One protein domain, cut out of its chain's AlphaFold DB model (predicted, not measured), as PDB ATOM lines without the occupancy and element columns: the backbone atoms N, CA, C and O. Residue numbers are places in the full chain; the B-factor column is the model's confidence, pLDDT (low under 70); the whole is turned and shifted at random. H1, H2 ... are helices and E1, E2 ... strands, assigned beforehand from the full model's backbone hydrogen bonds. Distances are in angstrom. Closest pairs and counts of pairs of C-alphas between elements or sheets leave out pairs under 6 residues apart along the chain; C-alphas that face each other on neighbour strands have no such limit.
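This is residues 38 to 73, 81 to 180 and 347 to 384 of the 387 residues of an uncharacterized protein of Paenibacillus sp. JCM 10914 (UniProt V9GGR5). One long helix, H2, runs through the fold, with a small sheet of three short strands covering part of one side of it and with H1 and H6 packing on it at steep angles. Beside H2, H3 and H4 meet near their first residues as a corner, little H5 packs on H6, and residues 63 to 73, of which 63 to 72 belong to H1, stick out as an arm. The 174 printed residues hold seven named helices and three named strands, in the order E1, E2, H1 to H6, E3, H7; the sheet runs E2, E1, E3, all antiparallel, and the class is mostly helix. The whole is only just compact, close to loose, with a radius of gyration of the C-alphas of 18.5 A and spans of 60 by 42 by 35 A.

E1, residues 38 to 41, and E2, residues 44 to 47, form a hairpin, with N 46 and O 39 at 2.8 A. E3, residues 366 to 368, is antiparallel to E1 on its other side, with N 40 and O 367 at 2.8 A. H2, residues 82 to 112, is on this sheet at a height over the sheet of 10.4 A and runs slantwise to the strands, at 43 degrees to E1 on the local plane. H1, residues 48 to 72, only grazes the sheet; its residues 50 to 58 touch H2 at a steep tilt of 45 degrees, opposite ways, the closest C-alphas being those of Leu 55 and Ala 96, 4.9 A apart. H3, residues 121 to 140, touches H4, residues 153 to 171, about perpendicular at 83 degrees, the C-alphas of Leu 128 and Phe 156 being closest at 6.6 A. H6, residues 347 to 363, touches H2 with its residues 357 to 361, closest at the C-alphas of Arg 102 and Val 361, 5.9 A. H5, residues 174 to 178, touches H6, closest at the C-alphas of Met 177 and Tyr 356, 5.2 A. H7, residues 370 to 379, only grazes the sheet and is apart from H6. Every O i to N i+4 pair is within hydrogen-bond range in H2, H3, H5, H6 and H7, against 19 of 21 in H1 and 13 of 15 in H4.

E1 begins at C-alpha 38, (111.538, 190.495, 188.682). H1 measures 34.9 A, H2 44.9 A, H3 28.8 A, H4 26.3 A and H6 24.5 A. H7 ends at C-alpha 379, (117.511, 201.564, 194.683).

The C-alphas of Ser 81 and Ser 141, the two farthest apart, are 60.4 A apart. C-alphas 73 and 81 are 13.8 A apart across one cut, and C-alphas 180 and 347 are 17.3 A apart across the other. The link from H3 to H4 is long. The mean pLDDT of the printed part is 81.5, and residues under 70 include 59 to 73, 81 to 86 and 379 to 384.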
ATOM      1  N   VAL A  38     111.540 189.477 189.744       92.38
ATOM      2  CA  VAL A  38     111.538 190.495 188.682       92.38
ATOM      3  C   VAL A  38     110.627 190.080 187.531       92.38
ATOM      4  O   VAL A  38     110.150 190.918 186.771       92.38
ATOM      5  N   GLY A  39     110.382 188.782 187.370       94.19
ATOM      6  CA  GLY A  39     109.600 188.269 186.260       94.19
ATOM      7  C   GLY A  39     109.587 186.751 186.191       94.19
ATOM      8  O   GLY A  39     109.889 186.069 187.168       94.19
ATOM      9  N   THR A  40     109.269 186.214 185.018       96.69
ATOM     10  CA  THR A  40     109.397 184.786 184.731       96.69
ATOM     11  C   THR A  40     109.988 184.555 183.346       96.69
ATOM     12  O   THR A  40     109.838 185.393 182.459       96.69
ATOM     13  N   VAL A  41     110.666 183.421 183.183       96.75
ATOM     14  CA  VAL A  41     111.167 182.895 181.907       96.75
ATOM     15  C   VAL A  41     110.688 181.454 181.806       96.75
ATOM     16  O   VAL A  41     111.036 180.639 182.658       96.75
ATOM     17  N   ASN A  42     109.854 181.139 180.814       96.38
ATOM     18  CA  ASN A  42     109.202 179.827 180.669       96.38
ATOM     19  C   ASN A  42     108.454 179.387 181.943       96.38
ATOM     20  O   ASN A  42     108.483 178.221 182.335       96.38
ATOM     21  N   GLY A  43     107.836 180.341 182.646       94.19
ATOM     22  CA  GLY A  43     107.150 180.106 183.919       94.19
ATOM     23  C   GLY A  43     108.067 179.921 185.138       94.19
ATOM     24  O   GLY A  43     107.560 179.836 186.256       94.19
ATOM     25  N   LEU A  44     109.396 179.905 184.968       95.00
ATOM     26  CA  LEU A  44     110.353 179.894 186.078       95.00
ATOM     27  C   LEU A  44     110.603 181.317 186.590       95.00
ATOM     28  O   LEU A  44     110.793 182.220 185.774       95.00
ATOM     29  N   PRO A  45     110.661 181.545 187.915       95.69
ATOM     30  CA  PRO A  45     110.853 182.879 188.475       95.69
ATOM     31  C   PRO A  45     112.234 183.430 188.119       95.69
ATOM     32  O   PRO A  45     113.243 182.784 188.398       95.69
ATOM     33  N   LEU A  46     112.275 184.627 187.539       95.38
ATOM     34  CA  LEU A  46     113.484 185.422 187.355       95.38
ATOM     35  C   LEU A  46     113.641 186.348 188.565       95.38
ATOM     36  O   LEU A  46     112.789 187.199 188.811       95.38
ATOM     37  N   THR A  47     114.705 186.153 189.330       94.06
ATOM     38  CA  THR A  47     114.937 186.812 190.625       94.06
ATOM     39  C   THR A  47     115.767 188.090 190.509       94.06
ATOM     40  O   THR A  47     116.449 188.325 189.506       94.06
ATOM     41  N   GLU A  48     115.751 188.923 191.551       90.75
ATOM     42  CA  GLU A  48     116.596 190.109 191.638       90.75
ATOM     43  C   GLU A  48     118.070 189.712 191.623       90.75
ATOM     44  O   GLU A  48     118.845 190.363 190.922       90.75
ATOM     45  N   SER A  49     118.478 188.641 192.313       89.56
ATOM     46  CA  SER A  49     119.873 188.174 192.275       89.56
ATOM     47  C   SER A  49     120.349 187.831 190.861       89.56
ATOM     48  O   SER A  49     121.481 188.157 190.500       89.56
ATOM     49  N   GLU A  50     119.494 187.208 190.048       92.81
ATOM     50  CA  GLU A  50     119.779 186.876 188.647       92.81
ATOM     51  C   GLU A  50     119.934 188.120 187.782       92.81
ATOM     52  O   GLU A  50     120.944 188.282 187.094       92.81
ATOM     53  N   PHE A  51     118.964 189.030 187.864       92.56
ATOM     54  CA  PHE A  51     119.022 190.287 187.128       92.56
ATOM     55  C   PHE A  51     120.220 191.144 187.560       92.56
ATOM     56  O   PHE A  51     120.908 191.747 186.740       92.56
ATOM     57  N   SER A  52     120.527 191.144 188.854       88.06
ATOM     58  CA  SER A  52     121.673 191.845 189.426       88.06
ATOM     59  C   SER A  52     122.991 191.299 188.914       88.06
ATOM     60  O   SER A  52     123.865 192.076 188.536       88.06
ATOM     61  N   TYR A  53     123.141 189.974 188.896       89.00
ATOM     62  CA  TYR A  53     124.328 189.332 188.350       89.00
ATOM     63  C   TYR A  53     124.534 189.734 186.885       89.00
ATOM     64  O   TYR A  53     125.616 190.201 186.533       89.00
ATOM     65  N   ALA A  54     123.478 189.670 186.069       89.50
ATOM     66  CA  ALA A  54     123.524 190.097 184.673       89.50
ATOM     67  C   ALA A  54     123.852 191.596 184.518       89.50
ATOM     68  O   ALA A  54     124.648 191.980 183.665       89.50
ATOM     69  N   LEU A  55     123.317 192.465 185.379       84.75
ATOM     70  CA  LEU A  55     123.709 193.876 185.405       84.75
ATOM     71  C   LEU A  55     125.206 194.044 185.686       84.75
ATOM     72  O   LEU A  55     125.859 194.860 185.040       84.75
ATOM     73  N   HIS A  56     125.758 193.302 186.651       81.88
ATOM     74  CA  HIS A  56     127.171 193.392 187.019       81.88
ATOM     75  C   HIS A  56     128.102 192.915 185.899       81.88
ATOM     76  O   HIS A  56     129.105 193.585 185.645       81.88
ATOM     77  N   THR A  57     127.764 191.832 185.195       76.25
ATOM     78  CA  THR A  57     128.576 191.334 184.070       76.25
ATOM     79  C   THR A  57     128.606 192.324 182.903       76.25
ATOM     80  O   THR A  57     129.650 192.507 182.281       76.25
ATOM     81  N   GLN A  58     127.509 193.046 182.657       71.38
ATOM     82  CA  GLN A  58     127.439 194.045 181.586       71.38
ATOM     83  C   GLN A  58     128.211 195.339 181.887       71.38
ATOM     84  O   GLN A  58     128.615 196.046 180.958       71.38
ATOM     85  N   ARG A  59     128.467 195.670 183.162       60.31
ATOM     86  CA  ARG A  59     129.184 196.913 183.508       60.31
ATOM     87  C   ARG A  59     130.604 196.955 182.967       60.31
ATOM     88  O   ARG A  59     131.009 198.007 182.488       60.31
ATOM     89  N   GLY A  60     131.342 195.845 183.022       53.09
ATOM     90  CA  GLY A  60     132.716 195.793 182.509       53.09
ATOM     91  C   GLY A  60     132.773 196.151 181.022       53.09
ATOM     92  O   GLY A  60     133.508 197.051 180.624       53.09
ATOM     93  N   THR A  61     131.900 195.537 180.222       53.00
ATOM     94  CA  THR A  61     131.798 195.777 178.775       53.00
ATOM     95  C   THR A  61     131.327 197.198 178.451       53.00
ATOM     96  O   THR A  61     131.828 197.820 177.513       53.00
ATOM     97  N   ARG A  62     130.405 197.764 179.243       53.00
ATOM     98  CA  ARG A  62     129.861 199.106 178.979       53.00
ATOM     99  C   ARG A  62     130.701 200.261 179.507       53.00
ATOM    100  O   ARG A  62     130.680 201.314 178.884       53.00
ATOM    101  N   ILE A  63     131.466 200.088 180.586       48.84
ATOM    102  CA  ILE A  63     132.464 201.086 181.016       48.84
ATOM    103  C   ILE A  63     133.526 201.257 179.918       48.84
ATOM    104  O   ILE A  63     133.922 202.381 179.618       48.84
ATOM    105  N   VAL A  64     133.919 200.162 179.258       45.03
ATOM    106  CA  VAL A  64     134.839 200.185 178.111       45.03
ATOM    107  C   VAL A  64     134.201 200.850 176.883       45.03
ATOM    108  O   VAL A  64     134.823 201.729 176.287       45.03
ATOM    109  N   GLN A  65     132.947 200.520 176.542       48.75
ATOM    110  CA  GLN A  65     132.224 201.210 175.459       48.75
ATOM    111  C   GLN A  65     132.066 202.713 175.744       48.75
ATOM    112  O   GLN A  65     132.390 203.529 174.884       48.75
ATOM    113  N   PHE A  66     131.696 203.090 176.970       46.78
ATOM    114  CA  PHE A  66     131.587 204.481 177.416       46.78
ATOM    115  C   PHE A  66     132.921 205.232 177.301       46.78
ATOM    116  O   PHE A  66     132.963 206.335 176.760       46.78
ATOM    117  N   ALA A  67     134.033 204.629 177.737       45.94
ATOM    118  CA  ALA A  67     135.362 205.226 177.607       45.94
ATOM    119  C   ALA A  67     135.794 205.400 176.140       45.94
ATOM    120  O   ALA A  67     136.506 206.355 175.815       45.94
ATOM    121  N   SER A  68     135.359 204.503 175.251       43.59
ATOM    122  CA  SER A  68     135.658 204.575 173.818       43.59
ATOM    123  C   SER A  68     134.817 205.633 173.090       43.59
ATOM    124  O   SER A  68     135.378 206.435 172.346       43.59
ATOM    125  N   GLU A  69     133.515 205.728 173.384       50.28
ATOM    126  CA  GLU A  69     132.602 206.715 172.791       50.28
ATOM    127  C   GLU A  69     132.954 208.147 173.228       50.28
ATOM    128  O   GLU A  69     133.004 209.058 172.399       50.28
ATOM    129  N   VAL A  70     133.304 208.334 174.507       46.81
ATOM    130  CA  VAL A  70     133.772 209.623 175.052       46.81
ATOM    131  C   VAL A  70     135.126 210.041 174.459       46.81
ATOM    132  O   VAL A  70     135.391 211.232 174.327       46.81
ATOM    133  N   ARG A  71     135.989 209.096 174.055       43.84
ATOM    134  CA  ARG A  71     137.249 209.412 173.351       43.84
ATOM    135  C   ARG A  71     137.037 209.783 171.885       43.84
ATOM    136  O   ARG A  71     137.784 210.607 171.358       43.84
ATOM    137  N   THR A  72     136.049 209.183 171.223       46.50
ATOM    138  CA  THR A  72     135.745 209.485 169.815       46.50
ATOM    139  C   THR A  72     135.036 210.826 169.627       46.50
ATOM    140  O   THR A  72     135.182 211.431 168.568       46.50
ATOM    141  N   ASP A  73     134.358 211.339 170.657       42.34
ATOM    142  CA  ASP A  73     133.749 212.673 170.662       42.34
ATOM    143  C   ASP A  73     134.773 213.695 171.207       42.34
ATOM    144  O   ASP A  73     134.889 213.954 172.403       42.34
ATOM    145  N   SER A  81     123.692 214.837 177.837       53.28
ATOM    146  CA  SER A  81     122.345 215.396 178.004       53.28
ATOM    147  C   SER A  81     121.411 214.385 178.676       53.28
ATOM    148  O   SER A  81     121.566 213.173 178.527       53.28
ATOM    149  N   GLU A  82     120.399 214.879 179.388       56.44
ATOM    150  CA  GLU A  82     119.423 214.054 180.113       56.44
ATOM    151  C   GLU A  82     118.723 213.029 179.205       56.44
ATOM    152  O   GLU A  82     118.606 211.866 179.573       56.44
ATOM    153  N   SER A  83     118.411 213.411 177.962       54.72
ATOM    154  CA  SER A  83     117.863 212.514 176.938       54.72
ATOM    155  C   SER A  83     118.794 211.362 176.539       54.72
ATOM    156  O   SER A  83     118.323 210.247 176.336       54.72
ATOM    157  N   LYS A  84     120.113 211.596 176.442       57.94
ATOM    158  CA  LYS A  84     121.094 210.539 176.137       57.94
ATOM    159  C   LYS A  84     121.253 209.580 177.320       57.94
ATOM    160  O   LYS A  84     121.391 208.380 177.103       57.94
ATOM    161  N   ARG A  85     121.178 210.093 178.555       59.66
ATOM    162  CA  ARG A  85     121.229 209.272 179.777       59.66
ATOM    163  C   ARG A  85     120.036 208.320 179.883       59.66
ATOM    164  O   ARG A  85     120.246 207.150 180.186       59.66
ATOM    165  N   THR A  86     118.821 208.787 179.580       60.41
ATOM    166  CA  THR A  86     117.617 207.935 179.573       60.41
ATOM    167  C   THR A  86     117.760 206.781 178.579       60.41
ATOM    168  O   THR A  86     117.652 205.624 178.972       60.41
ATOM    169  N   THR A  87     118.143 207.062 177.327       72.56
ATOM    170  CA  THR A  87     118.332 206.018 176.305       72.56
ATOM    171  C   THR A  87     119.404 204.996 176.695       72.56
ATOM    172  O   THR A  87     119.253 203.802 176.437       72.56
ATOM    173  N   GLN A  88     120.494 205.432 177.330       67.94
ATOM    174  CA  GLN A  88     121.577 204.538 177.748       67.94
ATOM    175  C   GLN A  88     121.166 203.627 178.909       67.94
ATOM    176  O   GLN A  88     121.524 202.447 178.899       67.94
ATOM    177  N   LEU A  89     120.399 204.148 179.872       70.88
ATOM    178  CA  LEU A  89     119.868 203.361 180.983       70.88
ATOM    179  C   LEU A  89     118.886 202.297 180.484       70.88
ATOM    180  O   LEU A  89     119.000 201.137 180.880       70.88
ATOM    181  N   ASP A  90     117.999 202.664 179.559       76.38
ATOM    182  CA  ASP A  90     117.075 201.727 178.914       76.38
ATOM    183  C   ASP A  90     117.832 200.642 178.143       76.38
ATOM    184  O   ASP A  90     117.515 199.457 178.234       76.38
ATOM    185  N   THR A  91     118.904 201.023 177.445       79.31
ATOM    186  CA  THR A  91     119.744 200.061 176.725       79.31
ATOM    187  C   THR A  91     120.483 199.126 177.695       79.31
ATOM    188  O   THR A  91     120.591 197.935 177.417       79.31
ATOM    189  N   LEU A  92     121.026 199.623 178.816       79.44
ATOM    190  CA  LEU A  92     121.710 198.789 179.822       79.44
ATOM    191  C   LEU A  92     120.726 197.817 180.471       79.44
ATOM    192  O   LEU A  92     121.036 196.637 180.618       79.44
ATOM    193  N   ARG A  93     119.534 198.313 180.808       83.69
ATOM    194  CA  ARG A  93     118.422 197.525 181.334       83.69
ATOM    195  C   ARG A  93     118.049 196.395 180.385       83.69
ATOM    196  O   ARG A  93     118.007 195.252 180.823       83.69
ATOM    197  N   GLN A  94     117.815 196.706 179.109       85.56
ATOM    198  CA  GLN A  94     117.429 195.700 178.126       85.56
ATOM    199  C   GLN A  94     118.517 194.637 177.971       85.56
ATOM    200  O   GLN A  94     118.224 193.456 178.078       85.56
ATOM    201  N   THR A  95     119.785 195.032 177.828       85.25
ATOM    202  CA  THR A  95     120.879 194.057 177.690       85.25
ATOM    203  C   THR A  95     121.080 193.210 178.945       85.25
ATOM    204  O   THR A  95     121.362 192.022 178.836       85.25
ATOM    205  N   ALA A  96     120.926 193.785 180.140       86.88
ATOM    206  CA  ALA A  96     120.992 193.010 181.373       86.88
ATOM    207  C   ALA A  96     119.817 192.032 181.497       86.88
ATOM    208  O   ALA A  96     120.005 190.914 181.964       86.88
ATOM    209  N   LEU A  97     118.622 192.424 181.050       89.69
ATOM    210  CA  LEU A  97     117.470 191.533 180.998       89.69
ATOM    211  C   LEU A  97     117.696 190.401 179.987       89.69
ATOM    212  O   LEU A  97     117.497 189.244 180.341       89.69
ATOM    213  N   ASP A  98     118.166 190.712 178.780       89.94
ATOM    214  CA  ASP A  98     118.473 189.720 177.743       89.94
ATOM    215  C   ASP A  98     119.514 188.703 178.241       89.94
ATOM    216  O   ASP A  98     119.361 187.494 178.054       89.94
ATOM    217  N   GLU A  99     120.549 189.179 178.939       91.19
ATOM    218  CA  GLU A  99     121.569 188.322 179.540       91.19
ATOM    219  C   GLU A  99     121.013 187.486 180.700       91.19
ATOM    220  O   GLU A  99     121.301 186.293 180.800       91.19
ATOM    221  N   ALA A 100     120.158 188.062 181.548       94.12
ATOM    222  CA  ALA A 100     119.498 187.323 182.620       94.12
ATOM    223  C   ALA A 100     118.595 186.208 182.063       94.12
ATOM    224  O   ALA A 100     118.621 185.086 182.569       94.12
ATOM    225  N   VAL A 101     117.850 186.481 180.984       95.19
ATOM    226  CA  VAL A 101     117.027 185.488 180.273       95.19
ATOM    227  C   VAL A 101     117.908 184.394 179.673       95.19
ATOM    228  O   VAL A 101     117.612 183.213 179.852       95.19
ATOM    229  N   ARG A 102     119.016 184.753 179.015       94.81
ATOM    230  CA  ARG A 102     119.984 183.785 178.475       94.81
ATOM    231  C   ARG A 102     120.519 182.852 179.551       94.81
ATOM    232  O   ARG A 102     120.477 181.635 179.371       94.81
ATOM    233  N   ILE A 103     121.006 183.408 180.660       94.88
ATOM    234  CA  ILE A 103     121.513 182.623 181.791       94.88
ATOM    235  C   ILE A 103     120.408 181.701 182.309       94.88
ATOM    236  O   ILE A 103     120.645 180.511 182.502       94.88
ATOM    237  N   LYS A 104     119.182 182.212 182.468       96.94
ATOM    238  CA  LYS A 104     118.037 181.429 182.943       96.94
ATOM    239  C   LYS A 104     117.715 180.243 182.036       96.94
ATOM    240  O   LYS A 104     117.534 179.136 182.534       96.94
ATOM    241  N   VAL A 105     117.707 180.455 180.722       97.25
ATOM    242  CA  VAL A 105     117.510 179.395 179.721       97.25
ATOM    243  C   VAL A 105     118.621 178.344 179.804       97.25
ATOM    244  O   VAL A 105     118.334 177.151 179.779       97.25
ATOM    245  N   GLN A 106     119.884 178.753 179.963       95.75
ATOM    246  CA  GLN A 106     120.994 177.808 180.128       95.75
ATOM    247  C   GLN A 106     120.891 177.003 181.430       95.75
ATOM    248  O   GLN A 106     121.152 175.802 181.428       95.75
ATOM    249  N   LEU A 107     120.494 177.638 182.536       96.75
ATOM    250  CA  LEU A 107     120.287 176.959 183.817       96.75
ATOM    251  C   LEU A 107     119.107 175.987 183.760       96.75
ATOM    252  O   LEU A 107     119.206 174.887 184.299       96.75
ATOM    253  N   GLN A 108     118.023 176.363 183.077       97.25
ATOM    254  CA  GLN A 108     116.901 175.471 182.801       97.25
ATOM    255  C   GLN A 108     117.366 174.249 181.999       97.25
ATOM    256  O   GLN A 108     117.100 173.120 182.400       97.25
ATOM    257  N   LEU A 109     118.127 174.460 180.925       96.06
ATOM    258  CA  LEU A 109     118.660 173.375 180.106       96.06
ATOM    259  C   LEU A 109     119.602 172.461 180.909       96.06
ATOM    260  O   LEU A 109     119.504 171.240 180.832       96.06
ATOM    261  N   ALA A 110     120.482 173.032 181.736       96.00
ATOM    262  CA  ALA A 110     121.334 172.269 182.647       96.00
ATOM    263  C   ALA A 110     120.515 171.423 183.633       96.00
ATOM    264  O   ALA A 110     120.871 170.274 183.899       96.00
ATOM    265  N   HIS A 111     119.413 171.966 184.149       96.50
ATOM    266  CA  HIS A 111     118.504 171.245 185.030       96.50
ATOM    267  C   HIS A 111     117.799 170.083 184.321       96.50
ATOM    268  O   HIS A 111     117.795 168.964 184.831       96.50
ATOM    269  N   GLU A 112     117.278 170.310 183.116       95.06
ATOM    270  CA  GLU A 112     116.632 169.280 182.290       95.06
ATOM    271  C   GLU A 112     117.585 168.120 181.953       95.06
ATOM    272  O   GLU A 112     117.163 166.966 181.891       95.06
ATOM    273  N   GLN A 113     118.882 168.408 181.807       95.00
ATOM    274  CA  GLN A 113     119.937 167.411 181.589       95.00
ATOM    275  C   GLN A 113     120.507 166.814 182.891       95.00
ATOM    276  O   GLN A 113     121.462 166.037 182.853       95.00
ATOM    277  N   GLY A 114     119.954 167.166 184.057       94.62
ATOM    278  CA  GLY A 114     120.376 166.642 185.360       94.62
ATOM    279  C   GLY A 114     121.752 167.125 185.835       94.62
ATOM    280  O   GLY A 114     122.348 166.504 186.712       94.62
ATOM    281  N   LEU A 115     122.273 168.216 185.263       92.19
ATOM    282  CA  LEU A 115     123.547 168.830 185.655       92.19
ATOM    283  C   LEU A 115     123.406 169.786 186.843       92.19
ATOM    284  O   LEU A 115     124.407 170.126 187.470       92.19
ATOM    285  N   LEU A 116     122.181 170.232 187.126       92.75
ATOM    286  CA  LEU A 116     121.877 171.197 188.174       92.75
ATOM    287  C   LEU A 116     120.532 170.865 188.828       92.75
ATOM    288  O   LEU A 116     119.543 170.631 188.139       92.75
ATOM    289  N   GLU A 117     120.466 170.868 190.158       91.56
ATOM    290  CA  GLU A 117     119.223 170.547 190.877       91.56
ATOM    291  C   GLU A 117     118.186 171.677 190.801       91.56
ATOM    292  O   GLU A 117     116.998 171.408 190.653       91.56
ATOM    293  N   GLU A 118     118.622 172.938 190.863       93.75
ATOM    294  CA  GLU A 118     117.740 174.105 190.800       93.75
ATOM    295  C   GLU A 118     118.225 175.094 189.726       93.75
ATOM    296  O   GLU A 118     119.349 175.587 189.848       93.75
ATOM    297  N   PRO A 119     117.404 175.443 188.714       95.50
ATOM    298  CA  PRO A 119     117.779 176.354 187.630       95.50
ATOM    299  C   PRO A 119     117.739 177.830 188.075       95.50
ATOM    300  O   PRO A 119     116.933 178.640 187.600       95.50
ATOM    301  N   SER A 120     118.591 178.181 189.038       93.69
ATOM    302  CA  SER A 120     118.697 179.528 189.596       93.69
ATOM    303  C   SER A 120     120.121 179.865 190.044       93.69
ATOM    304  O   SER A 120     120.939 178.977 190.299       93.69
ATOM    305  N   ILE A 121     120.416 181.159 190.210       90.75
ATOM    306  CA  ILE A 121     121.667 181.606 190.855       90.75
ATOM    307  C   ILE A 121     121.786 181.051 192.281       90.75
ATOM    308  O   ILE A 121     122.878 180.676 192.699       90.75
ATOM    309  N   THR A 122     120.677 180.916 193.010       89.56
ATOM    310  CA  THR A 122     120.665 180.260 194.328       89.56
ATOM    311  C   THR A 122     121.086 178.791 194.232       89.56
ATOM    312  O   THR A 122     121.805 178.305 195.102       89.56
ATOM    313  N   GLY A 123     120.707 178.092 193.157       91.50
ATOM    314  CA  GLY A 123     121.220 176.761 192.838       91.50
ATOM    315  C   GLY A 123     122.746 176.750 192.717       91.50
ATOM    316  O   GLY A 123     123.409 175.945 193.371       91.50
ATOM    317  N   ILE A 124     123.318 177.713 191.988       93.31
ATOM    318  CA  ILE A 124     124.779 177.874 191.867       93.31
ATOM    319  C   ILE A 124     125.435 178.167 193.227       93.31
ATOM    320  O   ILE A 124     126.526 177.671 193.508       93.31
ATOM    321  N   GLU A 125     124.789 178.926 194.116       92.06
ATOM    322  CA  GLU A 125     125.314 179.154 195.471       92.06
ATOM    323  C   GLU A 125     125.396 177.866 196.303       92.06
ATOM    324  O   GLU A 125     126.313 177.716 197.114       92.06
ATOM    325  N   ARG A 126     124.477 176.913 196.113       93.19
ATOM    326  CA  ARG A 126     124.580 175.603 196.778       93.19
ATOM    327  C   ARG A 126     125.753 174.802 196.226       93.19
ATOM    328  O   ARG A 126     126.528 174.235 196.995       93.19
ATOM    329  N   GLU A 127     125.942 174.831 194.913       93.88
ATOM    330  CA  GLU A 127     127.085 174.207 194.239       93.88
ATOM    331  C   GLU A 127     128.421 174.797 194.710       93.88
ATOM    332  O   GLU A 127     129.376 174.058 194.956       93.88
ATOM    333  N   LEU A 128     128.473 176.111 194.948       94.44
ATOM    334  CA  LEU A 128     129.620 176.791 195.553       94.44
ATOM    335  C   LEU A 128     129.945 176.221 196.937       94.44
ATOM    336  O   LEU A 128     131.105 175.941 197.252       94.44
ATOM    337  N   GLN A 129     128.930 176.063 197.789       95.44
ATOM    338  CA  GLN A 129     129.118 175.518 199.133       95.44
ATOM    339  C   GLN A 129     129.644 174.083 199.075       95.44
ATOM    340  O   GLN A 129     130.620 173.761 199.759       95.44
ATOM    341  N   MET A 130     129.051 173.242 198.225       93.31
ATOM    342  CA  MET A 130     129.487 171.857 198.039       93.31
ATOM    343  C   MET A 130     130.922 171.772 197.515       93.31
ATOM    344  O   MET A 130     131.733 171.017 198.058       93.31
ATOM    345  N   GLU A 131     131.278 172.588 196.523       91.38
ATOM    346  CA  GLU A 131     132.633 172.627 195.975       91.38
ATOM    347  C   GLU A 131     133.653 173.087 197.025       91.38
ATOM    348  O   GLU A 131     134.721 172.488 197.162       91.38
ATOM    349  N   ASN A 132     133.324 174.100 197.827       94.12
ATOM    350  CA  ASN A 132     134.197 174.563 198.905       94.12
ATOM    351  C   ASN A 132     134.394 173.499 199.999       94.12
ATOM    352  O   ASN A 132     135.509 173.333 200.500       94.12
ATOM    353  N   ILE A 133     133.353 172.731 200.341       95.69
ATOM    354  CA  ILE A 133     133.461 171.589 201.266       95.69
ATOM    355  C   ILE A 133     134.363 170.500 200.674       95.69
ATOM    356  O   ILE A 133     135.242 169.972 201.369       95.69
ATOM    357  N   ARG A 134     134.190 170.182 199.385       93.38
ATOM    358  CA  ARG A 134     135.025 169.211 198.667       93.38
ATOM    359  C   ARG A 134     136.494 169.635 198.684       93.38
ATOM    360  O   ARG A 134     137.352 168.827 199.038       93.38
ATOM    361  N   ARG A 135     136.784 170.903 198.374       89.88
ATOM    362  CA  ARG A 135     138.142 171.481 198.393       89.88
ATOM    363  C   ARG A 135     138.765 171.438 199.784       89.88
ATOM    364  O   ARG A 135     139.887 170.964 199.932       89.88
ATOM    365  N   ALA A 136     138.021 171.831 200.817       92.50
ATOM    366  CA  ALA A 136     138.494 171.755 202.199       92.50
ATOM    367  C   ALA A 136     138.816 170.310 202.627       92.50
ATOM    368  O   ALA A 136     139.777 170.074 203.360       92.50
ATOM    369  N   THR A 137     138.035 169.333 202.162       93.75
ATOM    370  CA  THR A 137     138.262 167.908 202.445       93.75
ATOM    371  C   THR A 137     139.481 167.365 201.695       93.75
ATOM    372  O   THR A 137     140.289 166.641 202.281       93.75
ATOM    373  N   ALA A 138     139.660 167.748 200.428       83.31
ATOM    374  CA  ALA A 138     140.838 167.403 199.632       83.31
ATOM    375  C   ALA A 138     142.129 167.925 200.286       83.31
ATOM    376  O   ALA A 138     143.056 167.151 200.508       83.31
ATOM    377  N   LEU A 139     142.139 169.185 200.735       86.81
ATOM    378  CA  LEU A 139     143.284 169.763 201.450       86.81
ATOM    379  C   LEU A 139     143.603 169.015 202.747       86.81
ATOM    380  O   LEU A 139     144.754 168.664 202.992       86.81
ATOM    381  N   LYS A 140     142.584 168.701 203.559       92.44
ATOM    382  CA  LYS A 140     142.766 167.921 204.798       92.44
ATOM    383  C   LYS A 140     143.314 166.513 204.552       92.44
ATOM    384  O   LYS A 140     143.940 165.949 205.442       92.44
ATOM    385  N   SER A 141     143.053 165.943 203.379       92.19
ATOM    386  CA  SER A 141     143.508 164.605 202.986       92.19
ATOM    387  C   SER A 141     144.786 164.616 202.139       92.19
ATOM    388  O   SER A 141     145.183 163.566 201.634       92.19
ATOM    389  N   GLY A 142     145.439 165.776 201.984       87.50
ATOM    390  CA  GLY A 142     146.662 165.924 201.189       87.50
ATOM    391  C   GLY A 142     146.460 165.689 199.689       87.50
ATOM    392  O   GLY A 142     147.421 165.413 198.977       87.50
ATOM    393  N   GLN A 143     145.217 165.751 199.207       73.50
ATOM    394  CA  GLN A 143     144.905 165.658 197.786       73.50
ATOM    395  C   GLN A 143     145.135 167.018 197.114       73.50
ATOM    396  O   GLN A 143     144.815 168.053 197.711       73.50
ATOM    397  N   PRO A 144     145.643 167.042 195.870       64.56
ATOM    398  CA  PRO A 144     145.848 168.290 195.149       64.56
ATOM    399  C   PRO A 144     144.513 169.012 194.918       64.56
ATOM    400  O   PRO A 144     143.523 168.413 194.488       64.56
ATOM    401  N   VAL A 145     144.494 170.319 195.190       70.62
ATOM    402  CA  VAL A 145     143.382 171.217 194.860       70.62
ATOM    403  C   VAL A 145     143.857 172.200 193.805       70.62
ATOM    404  O   VAL A 145     144.738 173.012 194.058       70.62
ATOM    405  N   TYR A 146     143.258 172.123 192.621       65.88
ATOM    406  CA  TYR A 146     143.565 173.023 191.513       65.88
ATOM    407  C   TYR A 146     142.757 174.319 191.626       65.88
ATOM    408  O   TYR A 146     141.530 174.282 191.792       65.88
ATOM    409  N   GLY A 147     143.432 175.462 191.508       73.94
ATOM    410  CA  GLY A 147     142.835 176.791 191.660       73.94
ATOM    411  C   GLY A 147     142.706 177.226 193.129       73.94
ATOM    412  O   GLY A 147     143.412 176.702 193.990       73.94
ATOM    413  N   PRO A 148     141.810 178.175 193.453       76.44
ATOM    414  CA  PRO A 148     141.739 178.739 194.795       76.44
ATOM    415  C   PRO A 148     141.336 177.689 195.836       76.44
ATOM    416  O   PRO A 148     140.443 176.869 195.611       76.44
ATOM    417  N   VAL A 149     141.948 177.763 197.020       76.62
ATOM    418  CA  VAL A 149     141.601 176.930 198.188       76.62
ATOM    419  C   VAL A 149     140.101 176.982 198.493       76.62
ATOM    420  O   VAL A 149     139.489 175.975 198.851       76.62
ATOM    421  N   ARG A 150     139.508 178.163 198.315       84.81
ATOM    422  CA  ARG A 150     138.088 178.432 198.481       84.81
ATOM    423  C   ARG A 150     137.652 179.449 197.436       84.81
ATOM    424  O   ARG A 150     138.340 180.445 197.233       84.81
ATOM    425  N   PHE A 151     136.506 179.210 196.822       85.50
ATOM    426  CA  PHE A 151     135.851 180.181 195.963       85.50
ATOM    427  C   PHE A 151     134.939 181.126 196.756       85.50
ATOM    428  O   PHE A 151     134.312 180.723 197.744       85.50
ATOM    429  N   ASP A 152     134.840 182.361 196.277       86.56
ATOM    430  CA  ASP A 152     133.766 183.306 196.575       86.56
ATOM    431  C   ASP A 152     132.671 183.247 195.490       86.56
ATOM    432  O   ASP A 152     132.755 182.462 194.540       86.56
ATOM    433  N   LYS A 153     131.600 184.031 195.654       85.75
ATOM    434  CA  LYS A 153     130.458 184.019 194.727       85.75
ATOM    435  C   LYS A 153     130.846 184.603 193.368       85.75
ATOM    436  O   LYS A 153     130.445 184.069 192.331       85.75
ATOM    437  N   GLU A 154     131.632 185.670 193.392       82.44
ATOM    438  CA  GLU A 154     132.072 186.452 192.243       82.44
ATOM    439  C   GLU A 154     132.957 185.628 191.306       82.44
ATOM    440  O   GLU A 154     132.750 185.657 190.094       82.44
ATOM    441  N   GLY A 155     133.894 184.844 191.846       79.00
ATOM    442  CA  GLY A 155     134.743 183.953 191.058       79.00
ATOM    443  C   GLY A 155     134.050 182.649 190.658       79.00
ATOM    444  O   GLY A 155     134.279 182.137 189.561       79.00
ATOM    445  N   PHE A 156     133.185 182.095 191.514       87.06
ATOM    446  CA  PHE A 156     132.580 180.787 191.249       87.06
ATOM    447  C   PHE A 156     131.476 180.813 190.206       87.06
ATOM    448  O   PHE A 156     131.411 179.909 189.379       87.06
ATOM    449  N   THR A 157     130.599 181.814 190.244       89.25
ATOM    450  CA  THR A 157     129.432 181.877 189.352       89.25
ATOM    451  C   THR A 157     129.823 181.808 187.867       89.25
ATOM    452  O   THR A 157     129.326 180.912 187.178       89.25
ATOM    453  N   PRO A 158     130.747 182.648 187.351       84.44
ATOM    454  CA  PRO A 158     131.172 182.559 185.952       84.44
ATOM    455  C   PRO A 158     131.900 181.244 185.636       84.44
ATOM    456  O   PRO A 158     131.674 180.657 184.575       84.44
ATOM    457  N   TYR A 159     132.720 180.733 186.561       85.06
ATOM    458  CA  TYR A 159     133.365 179.424 186.418       85.06
ATOM    459  C   TYR A 159     132.331 178.301 186.259       85.06
ATOM    460  O   TYR A 159     132.447 177.459 185.366       85.06
ATOM    461  N   TYR A 160     131.302 178.297 187.105       89.25
ATOM    462  CA  TYR A 160     130.293 177.250 187.133       89.25
ATOM    463  C   TYR A 160     129.377 177.312 185.908       89.25
ATOM    464  O   TYR A 160     129.120 176.279 185.297       89.25
ATOM    465  N   LEU A 161     128.967 178.509 185.473       89.31
ATOM    466  CA  LEU A 161     128.228 178.692 184.217       89.31
ATOM    467  C   LEU A 161     129.032 178.193 183.005       89.31
ATOM    468  O   LEU A 161     128.502 177.466 182.166       89.31
ATOM    469  N   SER A 162     130.331 178.506 182.944       85.12
ATOM    470  CA  SER A 162     131.224 177.998 181.893       85.12
ATOM    471  C   SER A 162     131.338 176.469 181.929       85.12
ATOM    472  O   SER A 162     131.234 175.801 180.896       85.12
ATOM    473  N   LYS A 163     131.473 175.888 183.128       86.19
ATOM    474  CA  LYS A 163     131.475 174.433 183.329       86.19
ATOM    475  C   LYS A 163     130.174 173.796 182.828       86.19
ATOM    476  O   LYS A 163     130.253 172.831 182.069       86.19
ATOM    477  N   LEU A 164     129.011 174.340 183.195       90.38
ATOM    478  CA  LEU A 164     127.706 173.849 182.739       90.38
ATOM    479  C   LEU A 164     127.594 173.902 181.216       90.38
ATOM    480  O   LEU A 164     127.254 172.896 180.602       90.38
ATOM    481  N   ARG A 165     127.963 175.030 180.593       91.62
ATOM    482  CA  ARG A 165     127.990 175.163 179.129       91.62
ATOM    483  C   ARG A 165     128.834 174.067 178.481       91.62
ATOM    484  O   ARG A 165     128.395 173.437 177.527       91.62
ATOM    485  N   LEU A 166     130.036 173.809 178.997       84.12
ATOM    486  CA  LEU A 166     130.909 172.766 178.453       84.12
ATOM    487  C   LEU A 166     130.318 171.360 178.610       84.12
ATOM    488  O   LEU A 166     130.476 170.543 177.707       84.12
ATOM    489  N   GLN A 167     129.655 171.074 179.732       86.25
ATOM    490  CA  GLN A 167     128.988 169.789 179.957       86.25
ATOM    491  C   GLN A 167     127.768 169.615 179.048       86.25
ATOM    492  O   GLN A 167     127.572 168.534 178.499       86.25
ATOM    493  N   LEU A 168     126.997 170.681 178.826       91.06
ATOM    494  CA  LEU A 168     125.884 170.687 177.881       91.06
ATOM    495  C   LEU A 168     126.366 170.451 176.449       91.06
ATOM    496  O   LEU A 168     125.840 169.572 175.774       91.06
ATOM    497  N   ILE A 169     127.423 171.146 176.015       87.44
ATOM    498  CA  ILE A 169     128.061 170.900 174.714       87.44
ATOM    499  C   ILE A 169     128.506 169.441 174.594       87.44
ATOM    500  O   ILE A 169     128.380 168.856 173.526       87.44
ATOM    501  N   ASP A 170     129.033 168.831 175.655       86.56
ATOM    502  CA  ASP A 170     129.504 167.446 175.612       86.56
ATOM    503  C   ASP A 170     128.345 166.444 175.481       86.56
ATOM    504  O   ASP A 170     128.365 165.598 174.585       86.56
ATOM    505  N   ILE A 171     127.304 166.595 176.304       89.31
ATOM    506  CA  ILE A 171     126.198 165.634 176.428       89.31
ATOM    507  C   ILE A 171     125.165 165.777 175.306       89.31
ATOM    508  O   ILE A 171     124.634 164.773 174.832       89.31
ATOM    509  N   MET A 172     124.883 166.997 174.851       86.50
ATOM    510  CA  MET A 172     123.827 167.218 173.868       86.50
ATOM    511  C   MET A 172     124.234 166.700 172.476       86.50
ATOM    512  O   MET A 172     125.360 166.942 172.022       86.50
ATOM    513  N   PRO A 173     123.350 165.988 171.760       84.81
ATOM    514  CA  PRO A 173     123.632 165.516 170.413       84.81
ATOM    515  C   PRO A 173     123.555 166.668 169.399       84.81
ATOM    516  O   PRO A 173     122.653 167.501 169.452       84.81
ATOM    517  N   VAL A 174     124.467 166.677 168.422       77.50
ATOM    518  CA  VAL A 174     124.524 167.712 167.365       77.50
ATOM    519  C   VAL A 174     123.188 167.834 166.625       77.50
ATOM    520  O   VAL A 174     122.726 168.937 166.366       77.50
ATOM    521  N   SER A 175     122.498 166.717 166.382       76.56
ATOM    522  CA  SER A 175     121.183 166.708 165.731       76.56
ATOM    523  C   SER A 175     120.106 167.491 166.487       76.56
ATOM    524  O   SER A 175     119.180 167.997 165.868       76.56
ATOM    525  N   GLU A 176     120.185 167.567 167.816       78.44
ATOM    526  CA  GLU A 176     119.238 168.350 168.617       78.44
ATOM    527  C   GLU A 176     119.541 169.850 168.533       78.44
ATOM    528  O   GLU A 176     118.616 170.659 168.475       78.44
ATOM    529  N   MET A 177     120.824 170.209 168.431       81.06
ATOM    530  CA  MET A 177     121.274 171.591 168.248       81.06
ATOM    531  C   MET A 177     120.959 172.114 166.836       81.06
ATOM    532  O   MET A 177     120.456 173.226 166.677       81.06
ATOM    533  N   ASP A 178     121.189 171.284 165.816       70.12
ATOM    534  CA  ASP A 178     121.030 171.630 164.397       70.12
ATOM    535  C   ASP A 178     119.560 171.727 163.952       70.12
ATOM    536  O   ASP A 178     119.263 172.308 162.908       70.12
ATOM    537  N   ASN A 179     118.617 171.210 164.750       65.12
ATOM    538  CA  ASN A 179     117.173 171.308 164.489       65.12
ATOM    539  C   ASN A 179     116.615 172.741 164.605       65.12
ATOM    540  O   ASN A 179     115.421 172.963 164.383       65.12
ATOM    541  N   TYR A 180     117.447 173.724 164.948       60.97
ATOM    542  CA  TYR A 180     117.074 175.130 165.006       60.97
ATOM    543  C   TYR A 180     117.657 175.867 163.790       60.97
ATOM    544  O   TYR A 180     118.867 175.877 163.576       60.97
ATOM    545  N   TRP A 347     134.426 172.382 167.459       55.12
ATOM    546  CA  TRP A 347     134.150 173.798 167.200       55.12
ATOM    547  C   TRP A 347     132.765 173.977 166.582       55.12
ATOM    548  O   TRP A 347     131.994 174.820 167.046       55.12
ATOM    549  N   ASP A 348     132.409 173.099 165.643       68.38
ATOM    550  CA  ASP A 348     131.063 173.043 165.075       68.38
ATOM    551  C   ASP A 348     130.017 172.802 166.173       68.38
ATOM    552  O   ASP A 348     128.997 173.485 166.226       68.38
ATOM    553  N   LYS A 349     130.308 171.919 167.138       78.19
ATOM    554  CA  LYS A 349     129.390 171.624 168.246       78.19
ATOM    555  C   LYS A 349     129.182 172.805 169.198       78.19
ATOM    556  O   LYS A 349     128.062 173.029 169.649       78.19
ATOM    557  N   ALA A 350     130.231 173.566 169.513       79.00
ATOM    558  CA  ALA A 350     130.108 174.744 170.373       79.00
ATOM    559  C   ALA A 350     129.297 175.863 169.698       79.00
ATOM    560  O   ALA A 350     128.428 176.456 170.336       79.00
ATOM    561  N   ALA A 351     129.532 176.105 168.405       78.38
ATOM    562  CA  ALA A 351     128.769 177.078 167.628       78.38
ATOM    563  C   ALA A 351     127.297 176.656 167.460       78.38
ATOM    564  O   ALA A 351     126.400 177.482 167.646       78.38
ATOM    565  N   SER A 352     127.036 175.373 167.179       82.75
ATOM    566  CA  SER A 352     125.675 174.822 167.141       82.75
ATOM    567  C   SER A 352     124.973 174.964 168.494       82.75
ATOM    568  O   SER A 352     123.808 175.351 168.533       82.75
ATOM    569  N   TYR A 353     125.674 174.729 169.610       88.69
ATOM    570  CA  TYR A 353     125.118 174.938 170.949       88.69
ATOM    571  C   TYR A 353     124.747 176.403 171.206       88.69
ATOM    572  O   TYR A 353     123.646 176.678 171.684       88.69
ATOM    573  N   ASP A 354     125.622 177.355 170.876       85.75
ATOM    574  CA  ASP A 354     125.318 178.771 171.096       85.75
ATOM    575  C   ASP A 354     124.114 179.204 170.244       85.75
ATOM    576  O   ASP A 354     123.184 179.827 170.759       85.75
ATOM    577  N   ALA A 355     124.056 178.789 168.974       83.31
ATOM    578  CA  ALA A 355     122.910 179.044 168.100       83.31
ATOM    579  C   ALA A 355     121.610 178.407 168.625       83.31
ATOM    580  O   ALA A 355     120.538 179.012 168.526       83.31
ATOM    581  N   TYR A 356     121.702 177.209 169.203       89.50
ATOM    582  CA  TYR A 356     120.588 176.526 169.854       89.50
ATOM    583  C   TYR A 356     120.077 177.315 171.066       89.50
ATOM    584  O   TYR A 356     118.881 177.605 171.143       89.50
ATOM    585  N   VAL A 357     120.969 177.752 171.964       91.69
ATOM    586  CA  VAL A 357     120.601 178.583 173.122       91.69
ATOM    587  C   VAL A 357     119.957 179.892 172.673       91.69
ATOM    588  O   VAL A 357     118.908 180.250 173.196       91.69
ATOM    589  N   GLU A 358     120.511 180.582 171.671       88.31
ATOM    590  CA  GLU A 358     119.895 181.795 171.110       88.31
ATOM    591  C   GLU A 358     118.469 181.549 170.620       88.31
ATOM    592  O   GLU A 358     117.569 182.375 170.787       88.31
ATOM    593  N   ALA A 359     118.246 180.406 169.980       88.38
ATOM    594  CA  ALA A 359     116.937 180.065 169.472       88.38
ATOM    595  C   ALA A 359     115.955 179.689 170.591       88.38
ATOM    596  O   ALA A 359     114.766 179.984 170.457       88.38
ATOM    597  N   LEU A 360     116.430 179.103 171.695       92.50
ATOM    598  CA  LEU A 360     115.638 178.924 172.913       92.50
ATOM    599  C   LEU A 360     115.300 180.264 173.568       92.50
ATOM    600  O   LEU A 360     114.142 180.486 173.896       92.50
ATOM    601  N   VAL A 361     116.266 181.179 173.684       92.25
ATOM    602  CA  VAL A 361     116.048 182.536 174.215       92.25
ATOM    603  C   VAL A 361     114.976 183.271 173.407       92.25
ATOM    604  O   VAL A 361     114.047 183.820 173.989       92.25
ATOM    605  N   ARG A 362     115.028 183.215 172.069       90.12
ATOM    606  CA  ARG A 362     113.999 183.825 171.200       90.12
ATOM    607  C   ARG A 362     112.606 183.214 171.357       90.12
ATOM    608  O   ARG A 362     111.622 183.890 171.072       90.12
ATOM    609  N   LYS A 363     112.521 181.935 171.729       92.81
ATOM    610  CA  LYS A 363     111.254 181.223 171.956       92.81
ATOM    611  C   LYS A 363     110.774 181.320 173.404       92.81
ATOM    612  O   LYS A 363     109.669 180.866 173.679       92.81
ATOM    613  N   ALA A 364     111.593 181.856 174.307       94.44
ATOM    614  CA  ALA A 364     111.282 181.874 175.721       94.44
ATOM    615  C   ALA A 364     110.087 182.792 176.004       94.44
ATOM    616  O   ALA A 364     110.014 183.921 175.513       94.44
ATOM    617  N   GLU A 365     109.162 182.316 176.829       96.06
ATOM    618  CA  GLU A 365     108.049 183.128 177.312       96.06
ATOM    619  C   GLU A 365     108.540 183.978 178.483       96.06
ATOM    620  O   GLU A 365     108.785 183.460 179.573       96.06
ATOM    621  N   VAL A 366     108.727 185.279 178.246       95.81
ATOM    622  CA  VAL A 366     109.264 186.209 179.245       95.81
ATOM    623  C   VAL A 366     108.175 187.164 179.724       95.81
ATOM    624  O   VAL A 366     107.572 187.888 178.933       95.81
ATOM    625  N   THR A 367     107.958 187.205 181.037       96.00
ATOM    626  CA  THR A 367     107.119 188.215 181.697       96.00
ATOM    627  C   THR A 367     107.980 189.033 182.640       96.00
ATOM    628  O   THR A 367     108.750 188.447 183.395       96.00
ATOM    629  N   VAL A 368     107.831 190.355 182.662       92.88
ATOM    630  CA  VAL A 368     108.616 191.232 183.544       92.88
ATOM    631  C   VAL A 368     107.681 192.119 184.350       92.88
ATOM    632  O   VAL A 368     106.771 192.730 183.793       92.88
ATOM    633  N   ASP A 369     107.923 192.197 185.655       92.06
ATOM    634  CA  ASP A 369     107.323 193.189 186.533       92.06
ATOM    635  C   ASP A 369     108.145 194.480 186.446       92.06
ATOM    636  O   ASP A 369     109.241 194.606 187.004       92.06
ATOM    637  N   SER A 370     107.619 195.447 185.695       85.12
ATOM    638  CA  SER A 370     108.280 196.731 185.482       85.12
ATOM    639  C   SER A 370     108.457 197.530 186.773       85.12
ATOM    640  O   SER A 370     109.441 198.251 186.890       85.12
ATOM    641  N   GLU A 371     107.555 197.410 187.751       84.75
ATOM    642  CA  GLU A 371     107.664 198.170 189.003       84.75
ATOM    643  C   GLU A 371     108.817 197.645 189.863       84.75
ATOM    644  O   GLU A 371     109.613 198.425 190.398       84.75
ATOM    645  N   VAL A 372     108.956 196.318 189.950       85.31
ATOM    646  CA  VAL A 372     110.077 195.679 190.654       85.31
ATOM    647  C   VAL A 372     111.400 196.000 189.960       85.31
ATOM    648  O   VAL A 372     112.371 196.357 190.630       85.31
ATOM    649  N   LEU A 373     111.432 195.932 188.627       82.06
ATOM    650  CA  LEU A 373     112.617 196.249 187.832       82.06
ATOM    651  C   LEU A 373     113.086 197.698 188.048       82.06
ATOM    652  O   LEU A 373     114.270 197.934 188.292       82.06
ATOM    653  N   GLU A 374     112.163 198.664 188.004       80.69
ATOM    654  CA  GLU A 374     112.469 200.079 188.246       80.69
ATOM    655  C   GLU A 374     112.983 200.308 189.667       80.69
ATOM    656  O   GLU A 374     113.973 201.014 189.868       80.69
ATOM    657  N   ARG A 375     112.378 199.659 190.668       82.62
ATOM    658  CA  ARG A 375     112.841 199.749 192.056       82.62
ATOM    659  C   ARG A 375     114.280 199.255 192.216       82.62
ATOM    660  O   ARG A 375     115.047 199.888 192.936       82.62
ATOM    661  N   ILE A 376     114.657 198.158 191.557       79.12
ATOM    662  CA  ILE A 376     116.021 197.606 191.628       79.12
ATOM    663  C   ILE A 376     117.031 198.562 190.987       79.12
ATOM    664  O   ILE A 376     118.117 198.773 191.527       79.12
ATOM    665  N   LEU A 377     116.674 199.174 189.856       75.12
ATOM    666  CA  LEU A 377     117.541 200.133 189.170       75.12
ATOM    667  C   LEU A 377     117.701 201.438 189.963       75.12
ATOM    668  O   LEU A 377     118.814 201.947 190.075       75.12
ATOM    669  N   LEU A 378     116.615 201.960 190.539       72.75
ATOM    670  CA  LEU A 378     116.616 203.208 191.313       72.75
ATOM    671  C   LEU A 378     117.201 203.041 192.721       72.75
ATOM    672  O   LEU A 378     117.842 203.954 193.234       72.75
ATOM    673  N   GLY A 379     117.000 201.879 193.348       67.44
ATOM    674  CA  GLY A 379     117.511 201.564 194.683       67.44
ATOM    675  C   GLY A 379     119.027 201.371 194.736       67.44
ATOM    676  O   GLY A 379     119.607 201.385 195.820       67.44
ATOM    677  N   ARG A 380     119.689 201.227 193.582       63.19
ATOM    678  CA  ARG A 380     121.141 201.068 193.486       63.19
ATOM    679  C   ARG A 380     121.802 202.294 192.851       63.19
ATOM    680  O   ARG A 380     122.393 202.212 191.777       63.19
ATOM    681  N   GLY A 381     121.730 203.432 193.546       50.91
ATOM    682  CA  GLY A 381     122.365 204.695 193.136       50.91
ATOM    683  C   GLY A 381     123.860 204.576 192.791       50.91
ATOM    684  O   GLY A 381     124.342 205.297 191.925       50.91
ATOM    685  N   ASP A 382     124.559 203.586 193.357       47.66
ATOM    686  CA  ASP A 382     125.992 203.318 193.145       47.66
ATOM    687  C   ASP A 382     126.324 202.673 191.781       47.66
ATOM    688  O   ASP A 382     127.482 202.397 191.461       47.66
ATOM    689  N   ILE A 383     125.310 202.353 190.971       49.22
ATOM    690  CA  ILE A 383     125.474 201.756 189.632       49.22
ATOM    691  C   ILE A 383     125.647 202.816 188.553       49.22
ATOM    692  O   ILE A 383     126.195 202.527 187.488       49.22
ATOM    693  N   LEU A 384     125.197 204.037 188.827       46.84
ATOM    694  CA  LEU A 384     125.232 205.133 187.878       46.84
ATOM    695  C   LEU A 384     126.525 205.930 188.093       46.84
ATOM    696  O   LEU A 384     126.716 206.490 189.171       46.84
TER     697      LEU A 384